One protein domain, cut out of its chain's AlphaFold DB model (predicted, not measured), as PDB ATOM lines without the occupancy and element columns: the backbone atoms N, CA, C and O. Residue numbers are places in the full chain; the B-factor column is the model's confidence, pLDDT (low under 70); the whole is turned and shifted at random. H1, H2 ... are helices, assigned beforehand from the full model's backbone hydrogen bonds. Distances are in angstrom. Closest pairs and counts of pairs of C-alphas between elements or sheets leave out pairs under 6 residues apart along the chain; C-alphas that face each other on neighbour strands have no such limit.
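Overview. This is residues 3 to 74 of the 74 residues of a protein of Salipaludibacillus neizhouensis (UniProt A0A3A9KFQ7). Four helices, H1 to H4, make a small body in which H2 packs on both H3 and H4 and H1 packs on H3, and a tail with H5 sticks out from it, residues 59 to 74. H4 packs on H2, the longest helix. The 72 printed residues, all helix by class with no named strand, hold H1 to H5 in chain order; the whole is loose, radius of gyration of the C-alphas 14.3 A, spanning 48 by 27 by 18 A.

Arrangement. H1, residues 3 to 13, touches H3, residues 43 to 46; their closest C-alphas, Thr 3 and Pro 43, are 5.9 A apart. H2, residues 17 to 31, touches H4, residues 51 to 55; their closest C-alphas, Val 23 and Leu 55, are 5.4 A apart. H5, residues 65 to 72, touches no helix. Every O i to N i+4 pair is within hydrogen-bond range in H1, H2, H4 and H5; H3 is too short for one.

Along the chain. H1 begins at C-alpha 3 (57.340, -5.618, -52.980). H2 is 21.3 A long. H5 ends at C-alpha 72 (44.843, -36.469, -41.456).

Size, cuts and confidence. The printed part has no cut. The H2 to H3 link is long. Residues 59 to 66 and 74 have pLDDT under 70.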
ATOM      1  N   THR A   3      58.776  -5.477 -53.251       86.12
ATOM      2  CA  THR A   3      57.340  -5.618 -52.980       86.12
ATOM      3  C   THR A   3      56.630  -6.622 -53.891       86.12
ATOM      4  O   THR A   3      55.842  -7.430 -53.410       86.12
ATOM      5  N   ARG A   4      56.903  -6.603 -55.204       87.88
ATOM      6  CA  ARG A   4      56.223  -7.499 -56.160       87.88
ATOM      7  C   ARG A   4      56.628  -8.954 -55.937       87.88
ATOM      8  O   ARG A   4      55.812  -9.844 -56.146       87.88
ATOM      9  N   ASP A   5      57.863  -9.181 -55.504       92.75
ATOM     10  CA  ASP A   5      58.388 -10.521 -55.244       92.75
ATOM     11  C   ASP A   5      57.783 -11.105 -53.963       92.75
ATOM     12  O   ASP A   5      57.378 -12.265 -53.959       92.75
ATOM     13  N   LEU A   6      57.608 -10.281 -52.921       91.31
ATOM     14  CA  LEU A   6      56.908 -10.673 -51.694       91.31
ATOM     15  C   LEU A   6      55.446 -11.039 -51.963       91.31
ATOM     16  O   LEU A   6      54.999 -12.106 -51.550       91.31
ATOM     17  N   ILE A   7      54.722 -10.207 -52.715       89.06
ATOM     18  CA  ILE A   7      53.321 -10.484 -53.062       89.06
ATOM     19  C   ILE A   7      53.215 -11.783 -53.866       89.06
ATOM     20  O   ILE A   7      52.398 -12.636 -53.540       89.06
ATOM     21  N   LYS A   8      54.080 -11.991 -54.868       92.62
ATOM     22  CA  LYS A   8      54.110 -13.246 -55.641       92.62
ATOM     23  C   LYS A   8      54.426 -14.462 -54.772       92.62
ATOM     24  O   LYS A   8      53.841 -15.519 -54.987       92.62
ATOM     25  N   ALA A   9      55.350 -14.334 -53.820       93.31
ATOM     26  CA  ALA A   9      55.683 -15.412 -52.897       93.31
ATOM     27  C   ALA A   9      54.481 -15.779 -52.017       93.31
ATOM     28  O   ALA A   9      54.156 -16.958 -51.894       93.31
ATOM     29  N   ARG A  10      53.772 -14.780 -51.475       93.81
ATOM     30  CA  ARG A  10      52.547 -15.007 -50.698       93.81
ATOM     31  C   ARG A  10      51.420 -15.565 -51.544       93.81
ATOM     32  O   ARG A  10      50.755 -16.477 -51.088       93.81
ATOM     33  N   TRP A  11      51.269 -15.109 -52.784       92.62
ATOM     34  CA  TRP A  11      50.229 -15.603 -53.684       92.62
ATOM     35  C   TRP A  11      50.421 -17.084 -54.010       92.62
ATOM     36  O   TRP A  11      49.465 -17.841 -54.072       92.62
ATOM     37  N   ARG A  12      51.672 -17.524 -54.183       92.44
ATOM     38  CA  ARG A  12      51.982 -18.944 -54.398       92.44
ATOM     39  C   ARG A  12      51.677 -19.813 -53.176       92.44
ATOM     40  O   ARG A  12      51.317 -20.965 -53.360       92.44
ATOM     41  N   ALA A  13      51.850 -19.279 -51.967       89.56
ATOM     42  CA  ALA A  13      51.586 -20.002 -50.721       89.56
ATOM     43  C   ALA A  13      50.094 -19.990 -50.340       89.56
ATOM     44  O   ALA A  13      49.549 -21.005 -49.925       89.56
ATOM     45  N   HIS A  14      49.431 -18.849 -50.521       88.75
ATOM     46  CA  HIS A  14      48.028 -18.616 -50.201       88.75
ATOM     47  C   HIS A  14      47.365 -17.921 -51.405       88.75
ATOM     48  O   HIS A  14      47.290 -16.691 -51.434       88.75
ATOM     49  N   PRO A  15      46.910 -18.666 -52.429       89.31
ATOM     50  CA  PRO A  15      46.341 -18.107 -53.661       89.31
ATOM     51  C   PRO A  15      44.892 -17.627 -53.467       89.31
ATOM     52  O   PRO A  15      44.013 -17.937 -54.266       89.31
ATOM     53  N   ASN A  16      44.632 -16.900 -52.380       91.81
ATOM     54  CA  ASN A  16      43.341 -16.304 -52.066       91.81
ATOM     55  C   ASN A  16      43.527 -14.807 -51.815       91.81
ATOM     56  O   ASN A  16      44.268 -14.425 -50.911       91.81
ATOM     57  N   GLN A  17      42.854 -13.970 -52.604       93.38
ATOM     58  CA  GLN A  17      42.914 -12.514 -52.483       93.38
ATOM     59  C   GLN A  17      42.392 -12.028 -51.125       93.38
ATOM     60  O   GLN A  17      43.027 -11.167 -50.517       93.38
ATOM     61  N   ASP A  18      41.334 -12.648 -50.602       93.69
ATOM     62  CA  ASP A  18      40.702 -12.267 -49.333       93.69
ATOM     63  C   ASP A  18      41.686 -12.340 -48.158       93.69
ATOM     64  O   ASP A  18      41.606 -11.571 -47.203       93.69
ATOM     65  N   HIS A  19      42.676 -13.237 -48.230       92.75
ATOM     66  CA  HIS A  19      43.721 -13.340 -47.210       92.75
ATOM     67  C   HIS A  19      44.619 -12.096 -47.174       92.75
ATOM     68  O   HIS A  19      45.083 -11.690 -46.110       92.75
ATOM     69  N   PHE A  20      44.877 -11.476 -48.326       94.94
ATOM     70  CA  PHE A  20      45.679 -10.257 -48.402       94.94
ATOM     71  C   PHE A  20      44.896  -9.066 -47.875       94.94
ATOM     72  O   PHE A  20      45.442  -8.290 -47.092       94.94
ATOM     73  N   GLU A  21      43.632  -8.952 -48.281       95.50
ATOM     74  CA  GLU A  21      42.716  -7.908 -47.813       95.50
ATOM     75  C   GLU A  21      42.557  -7.988 -46.296       95.50
ATOM     76  O   GLU A  21      42.847  -7.014 -45.607       95.50
ATOM     77  N   LYS A  22      42.306  -9.187 -45.750       95.31
ATOM     78  CA  LYS A  22      42.224  -9.408 -44.301       95.31
ATOM     79  C   LYS A  22      43.463  -8.910 -43.552       95.31
ATOM     80  O   LYS A  22      43.324  -8.258 -42.519       95.31
ATOM     81  N   VAL A  23      44.674  -9.203 -44.040       95.94
ATOM     82  CA  VAL A  23      45.921  -8.740 -43.396       95.94
ATOM     83  C   VAL A  23      46.050  -7.218 -43.462       95.94
ATOM     84  O   VAL A  23      46.489  -6.606 -42.485       95.94
ATOM     85  N   ILE A  24      45.684  -6.606 -44.592       96.62
ATOM     86  CA  ILE A  24      45.712  -5.149 -44.761       96.62
ATOM     87  C   ILE A  24      44.733  -4.496 -43.791       96.62
ATOM     88  O   ILE A  24      45.154  -3.621 -43.038       96.62
ATOM     89  N   ASP A  25      43.480  -4.940 -43.772       96.44
ATOM     90  CA  ASP A  25      42.426  -4.357 -42.943       96.44
ATOM     91  C   ASP A  25      42.770  -4.512 -41.461       96.44
ATOM     92  O   ASP A  25      42.895  -3.521 -40.745       96.44
ATOM     93  N   THR A  26      43.096  -5.736 -41.032       95.56
ATOM     94  CA  THR A  26      43.449  -6.038 -39.634       95.56
ATOM     95  C   THR A  26      44.608  -5.171 -39.143       95.56
ATOM     96  O   THR A  26      44.565  -4.628 -38.039       95.56
ATOM     97  N   LYS A  27      45.674  -5.026 -39.940       97.00
ATOM     98  CA  LYS A  27      46.828  -4.218 -39.525       97.00
ATOM     99  C   LYS A  27      46.582  -2.731 -39.646       97.00
ATOM    100  O   LYS A  27      47.096  -1.990 -38.812       97.00
ATOM    101  N   THR A  28      45.797  -2.292 -40.621       97.25
ATOM    102  CA  THR A  28      45.403  -0.888 -40.740       97.25
ATOM    103  C   THR A  28      44.586  -0.473 -39.523       97.25
ATOM    104  O   THR A  28      44.952   0.502 -38.872       97.25
ATOM    105  N   ASP A  29      43.592  -1.261 -39.125       96.38
ATOM    106  CA  ASP A  29      42.778  -0.993 -37.937       96.38
ATOM    107  C   ASP A  29      43.622  -0.893 -36.660       96.38
ATOM    108  O   ASP A  29      43.409  -0.009 -35.829       96.38
ATOM    109  N   GLN A  30      44.629  -1.760 -36.516       95.88
ATOM    110  CA  GLN A  30      45.510  -1.763 -35.348       95.88
ATOM    111  C   GLN A  30      46.547  -0.636 -35.354       95.88
ATOM    112  O   GLN A  30      46.875  -0.096 -34.298       95.88
ATOM    113  N   TRP A  31      47.150  -0.335 -36.507       98.00
ATOM    114  CA  TRP A  31      48.381   0.456 -36.562       98.00
ATOM    115  C   TRP A  31      48.202   1.842 -37.163       98.00
ATOM    116  O   TRP A  31      49.066   2.678 -36.931       98.00
ATOM    117  N   LEU A  32      47.129   2.124 -37.910       97.75
ATOM    118  CA  LEU A  32      46.983   3.385 -38.650       97.75
ATOM    119  C   LEU A  32      47.073   4.612 -37.736       97.75
ATOM    120  O   LEU A  32      47.780   5.570 -38.052       97.75
ATOM    121  N   ASN A  33      46.395   4.554 -36.592       96.94
ATOM    122  CA  ASN A  33      46.342   5.646 -35.619       96.94
ATOM    123  C   ASN A  33      47.397   5.520 -34.508       96.94
ATOM    124  O   ASN A  33      47.481   6.389 -33.642       96.94
ATOM    125  N   ASP A  34      48.210   4.460 -34.527       97.88
ATOM    126  CA  ASP A  34      49.309   4.298 -33.582       97.88
ATOM    127  C   ASP A  34      50.545   5.072 -34.092       97.88
ATOM    128  O   ASP A  34      51.072   4.767 -35.171       97.88
ATOM    129  N   PRO A  35      51.049   6.066 -33.333       97.19
ATOM    130  CA  PRO A  35      52.143   6.936 -33.773       97.19
ATOM    131  C   PRO A  35      53.484   6.204 -33.937       97.19
ATOM    132  O   PRO A  35      54.401   6.721 -34.578       97.19
ATOM    133  N   THR A  36      53.624   5.008 -33.366       97.19
ATOM    134  CA  THR A  36      54.828   4.177 -33.461       97.19
ATOM    135  C   THR A  36      54.694   3.141 -34.569       97.19
ATOM    136  O   THR A  36      55.673   2.865 -35.273       97.19
ATOM    137  N   MET A  37      53.505   2.555 -34.708       97.81
ATOM    138  CA  MET A  37      53.279   1.371 -35.529       97.81
ATOM    139  C   MET A  37      52.863   1.693 -36.964       97.81
ATOM    140  O   MET A  37      53.180   0.907 -37.859       97.81
ATOM    141  N   ASN A  38      52.247   2.850 -37.232       97.25
ATOM    142  CA  ASN A  38      51.754   3.207 -38.570       97.25
ATOM    143  C   ASN A  38      52.828   3.118 -39.673       97.25
ATOM    144  O   ASN A  38      52.548   2.706 -40.798       97.25
ATOM    145  N   LYS A  39      54.094   3.399 -39.346       96.94
ATOM    146  CA  LYS A  39      55.232   3.329 -40.272       96.94
ATOM    147  C   LYS A  39      55.481   1.921 -40.817       96.94
ATOM    148  O   LYS A  39      56.199   1.784 -41.807       96.94
ATOM    149  N   PHE A  40      54.929   0.892 -40.175       96.62
ATOM    150  CA  PHE A  40      55.019  -0.509 -40.577       96.62
ATOM    151  C   PHE A  40      53.858  -0.963 -41.477       96.62
ATOM    152  O   PHE A  40      53.885  -2.096 -41.952       96.62
ATOM    153  N   LEU A  41      52.895  -0.091 -41.798       96.81
ATOM    154  CA  LEU A  41      51.875  -0.322 -42.832       96.81
ATOM    155  C   LEU A  41      52.478  -0.206 -44.237       96.81
ATOM    156  O   LEU A  41      52.156   0.674 -45.031       96.81
ATOM    157  N   ARG A  42      53.431  -1.087 -44.536       94.94
ATOM    158  CA  ARG A  42      54.134  -1.147 -45.816       94.94
ATOM    159  C   ARG A  42      54.120  -2.576 -46.338       94.94
ATOM    160  O   ARG A  42      54.219  -3.509 -45.538       94.94
ATOM    161  N   PRO A  43      54.129  -2.776 -47.667       93.06
ATOM    162  CA  PRO A  43      54.106  -4.117 -48.244       93.06
ATOM    163  C   PRO A  43      55.237  -5.035 -47.758       93.06
ATOM    164  O   PRO A  43      55.025  -6.229 -47.588       93.06
ATOM    165  N   GLU A  44      56.431  -4.490 -47.497       94.19
ATOM    166  CA  GLU A  44      57.567  -5.271 -46.983       94.19
ATOM    167  C   GLU A  44      57.283  -5.899 -45.612       94.19
ATOM    168  O   GLU A  44      57.708  -7.021 -45.342       94.19
ATOM    169  N   THR A  45      56.536  -5.199 -44.760       95.44
ATOM    170  CA  THR A  45      56.177  -5.694 -43.432       95.44
ATOM    171  C   THR A  45      54.938  -6.579 -43.486       95.44
ATOM    172  O   THR A  45      54.965  -7.668 -42.916       95.44
ATOM    173  N   LEU A  46      53.888  -6.151 -44.196       96.06
ATOM    174  CA  LEU A  46      52.621  -6.887 -44.277       96.06
ATOM    175  C   LEU A  46      52.777  -8.230 -45.001       96.06
ATOM    176  O   LEU A  46      52.262  -9.242 -44.541       96.06
ATOM    177  N   PHE A  47      53.560  -8.268 -46.083       95.50
ATOM    178  CA  PHE A  47      53.793  -9.481 -46.882       95.50
ATOM    179  C   PHE A  47      55.138 -10.154 -46.572       95.50
ATOM    180  O   PHE A  47      55.579 -11.054 -47.292       95.50
ATOM    181  N   GLY A  48      55.789  -9.735 -45.484       93.25
ATOM    182  CA  GLY A  48      57.023 -10.320 -44.970       93.25
ATOM    183  C   GLY A  48      56.811 -11.697 -44.320       93.25
ATOM    184  O   GLY A  48      55.759 -12.316 -44.483       93.25
ATOM    185  N   PRO A  49      57.806 -12.237 -43.593       93.88
ATOM    186  CA  PRO A  49      57.751 -13.576 -42.987       93.88
ATOM    187  C   PRO A  49      56.575 -13.820 -42.030       93.88
ATOM    188  O   PRO A  49      56.178 -14.961 -41.849       93.88
ATOM    189  N   LYS A  50      56.004 -12.758 -41.451       94.31
ATOM    190  CA  LYS A  50      54.906 -12.824 -40.473       94.31
ATOM    191  C   LYS A  50      53.500 -12.797 -41.090       94.31
ATOM    192  O   LYS A  50      52.533 -12.701 -40.346       94.31
ATOM    193  N   PHE A  51      53.381 -12.861 -42.419       95.00
ATOM    194  CA  PHE A  51      52.092 -12.779 -43.118       95.00
ATOM    195  C   PHE A  51      51.047 -13.756 -42.561       95.00
ATOM    196  O   PHE A  51      49.942 -13.341 -42.242       95.00
ATOM    197  N   GLU A  52      51.412 -15.027 -42.393       93.19
ATOM    198  CA  GLU A  52      50.506 -16.068 -41.891       93.19
ATOM    199  C   GLU A  52      50.058 -15.801 -40.449       93.19
ATOM    200  O   GLU A  52      48.886 -15.947 -40.119       93.19
ATOM    201  N   SER A  53      50.960 -15.296 -39.603       93.75
ATOM    202  CA  SER A  53      50.598 -14.875 -38.248       93.75
ATOM    203  C   SER A  53      49.580 -13.735 -38.255       93.75
ATOM    204  O   SER A  53      48.663 -13.750 -37.446       93.75
ATOM    205  N   TYR A  54      49.719 -12.766 -39.165       95.12
ATOM    206  CA  TYR A  54      48.746 -11.679 -39.310       95.12
ATOM    207  C   TYR A  54      47.422 -12.168 -39.902       95.12
ATOM    208  O   TYR A  54      46.366 -11.672 -39.528       95.12
ATOM    209  N   LEU A  55      47.470 -13.149 -40.806       94.19
ATOM    210  CA  LEU A  55      46.285 -13.749 -41.415       94.19
ATOM    211  C   LEU A  55      45.421 -14.481 -40.377       94.19
ATOM    212  O   LEU A  55      44.193 -14.412 -40.436       94.19
ATOM    213  N   ASN A  56      46.068 -15.142 -39.417       91.31
ATOM    214  CA  ASN A  56      45.427 -15.911 -38.348       91.31
ATOM    215  C   ASN A  56      45.157 -15.078 -37.083       91.31
ATOM    216  O   ASN A  56      44.726 -15.595 -36.053       91.31
ATOM    217  N   GLU A  57      45.413 -13.774 -37.128       89.81
ATOM    218  CA  GLU A  57      45.158 -12.895 -35.999       89.81
ATOM    219  C   GLU A  57      43.653 -12.646 -35.846       89.81
ATOM    220  O   GLU A  57      42.948 -12.365 -36.815       89.81
ATOM    221  N   GLY A  58      43.136 -12.789 -34.624       72.38
ATOM    222  CA  GLY A  58      41.718 -12.564 -34.328       72.38
ATOM    223  C   GLY A  58      40.752 -13.651 -34.820       72.38
ATOM    224  O   GLY A  58      39.563 -13.556 -34.525       72.38
ATOM    225  N   SER A  59      41.212 -14.705 -35.510       66.19
ATOM    226  CA  SER A  59      40.376 -15.892 -35.726       66.19
ATOM    227  C   SER A  59      40.233 -16.659 -34.415       66.19
ATOM    228  O   SER A  59      41.198 -17.239 -33.917       66.19
ATOM    229  N   THR A  60      39.024 -16.684 -33.853       51.81
ATOM    230  CA  THR A  60      38.644 -17.723 -32.890       51.81
ATOM    231  C   THR A  60      38.779 -19.079 -33.586       51.81
ATOM    232  O   THR A  60      38.334 -19.181 -34.731       51.81
ATOM    233  N   PRO A  61      39.376 -20.101 -32.955       53.53
ATOM    234  CA  PRO A  61      39.614 -21.388 -33.591       53.53
ATOM    235  C   PRO A  61      38.284 -22.084 -33.894       53.53
ATOM    236  O   PRO A  61      37.713 -22.773 -33.055       53.53
ATOM    237  N   THR A  62      37.760 -21.890 -35.097       57.69
ATOM    238  CA  THR A  62      36.849 -22.850 -35.712       57.69
ATOM    239  C   THR A  62      37.733 -23.874 -36.399       57.69
ATOM    240  O   THR A  62      38.156 -23.649 -37.526       57.69
ATOM    241  N   GLU A  63      38.048 -24.935 -35.654       59.22
ATOM    242  CA  GLU A  63      38.957 -26.028 -36.012       59.22
ATOM    243  C   GLU A  63      40.401 -25.559 -36.265       59.22
ATOM    244  O   GLU A  63      40.748 -24.975 -37.289       59.22
ATOM    245  N   THR A  64      41.261 -25.765 -35.272       66.75
ATOM    246  CA  THR A  64      42.681 -25.415 -35.369       66.75
ATOM    247  C   THR A  64      43.363 -26.229 -36.471       66.75
ATOM    248  O   THR A  64      43.070 -27.409 -36.653       66.75
ATOM    249  N   ASP A  65      44.348 -25.646 -37.163       65.81
ATOM    250  CA  ASP A  65      45.195 -26.381 -38.122       65.81
ATOM    251  C   ASP A  65      45.839 -27.633 -37.490       65.81
ATOM    252  O   ASP A  65      46.126 -28.616 -38.169       65.81
ATOM    253  N   PHE A  66      46.006 -27.620 -36.164       69.56
ATOM    254  CA  PHE A  66      46.424 -28.767 -35.369       69.56
ATOM    255  C   PHE A  66      45.367 -29.883 -35.319       69.56
ATOM    256  O   PHE A  66      45.704 -31.045 -35.525       69.56
ATOM    257  N   GLU A  67      44.093 -29.558 -35.093       73.12
ATOM    258  CA  GLU A  67      42.987 -30.526 -35.146       73.12
ATOM    259  C   GLU A  67      42.809 -31.106 -36.552       73.12
ATOM    260  O   GLU A  67      42.550 -32.300 -36.698       73.12
ATOM    261  N   LYS A  68      43.015 -30.292 -37.592       73.25
ATOM    262  CA  LYS A  68      43.018 -30.768 -38.976       73.25
ATOM    263  C   LYS A  68      44.179 -31.731 -39.248       73.25
ATOM    264  O   LYS A  68      43.957 -32.802 -39.802       73.25
ATOM    265  N   TYR A  69      45.387 -31.391 -38.799       74.75
ATOM    266  CA  TYR A  69      46.559 -32.267 -38.890       74.75
ATOM    267  C   TYR A  69      46.353 -33.597 -38.149       74.75
ATOM    268  O   TYR A  69      46.705 -34.650 -38.671       74.75
ATOM    269  N   LEU A  70      45.742 -33.572 -36.958       79.62
ATOM    270  CA  LEU A  70      45.417 -34.790 -36.209       79.62
ATOM    271  C   LEU A  70      44.445 -35.700 -36.973       79.62
ATOM    272  O   LEU A  70      44.649 -36.908 -36.983       79.62
ATOM    273  N   LYS A  71      43.438 -35.135 -37.650       79.25
ATOM    274  CA  LYS A  71      42.478 -35.898 -38.466       79.25
ATOM    275  C   LYS A  71      43.080 -36.514 -39.729       79.25
ATOM    276  O   LYS A  71      42.545 -37.493 -40.228       79.25
ATOM    277  N   GLU A  72      44.150 -35.938 -40.271       81.00
ATOM    278  CA  GLU A  72      44.843 -36.469 -41.456       81.00
ATOM    279  C   GLU A  72      45.807 -37.628 -41.121       81.00
ATOM    280  O   GLU A  72      46.310 -38.284 -42.033       81.00
ATOM    281  N   LEU A  73      46.079 -37.875 -39.833       79.56
ATOM    282  CA  LEU A  73      46.952 -38.956 -39.354       79.56
ATOM    283  C   LEU A  73      46.208 -40.245 -38.963       79.56
ATOM    284  O   LEU A  73      46.871 -41.252 -38.700       79.56
ATOM    285  N   GLU A  74      44.876 -40.207 -38.899       67.94
ATOM    286  CA  GLU A  74      43.999 -41.373 -38.697       67.94
ATOM    287  C   GLU A  74      43.653 -42.055 -40.030       67.94
ATOM    288  O   GLU A  74      43.599 -43.308 -40.041       67.94
TER     289      GLU A  74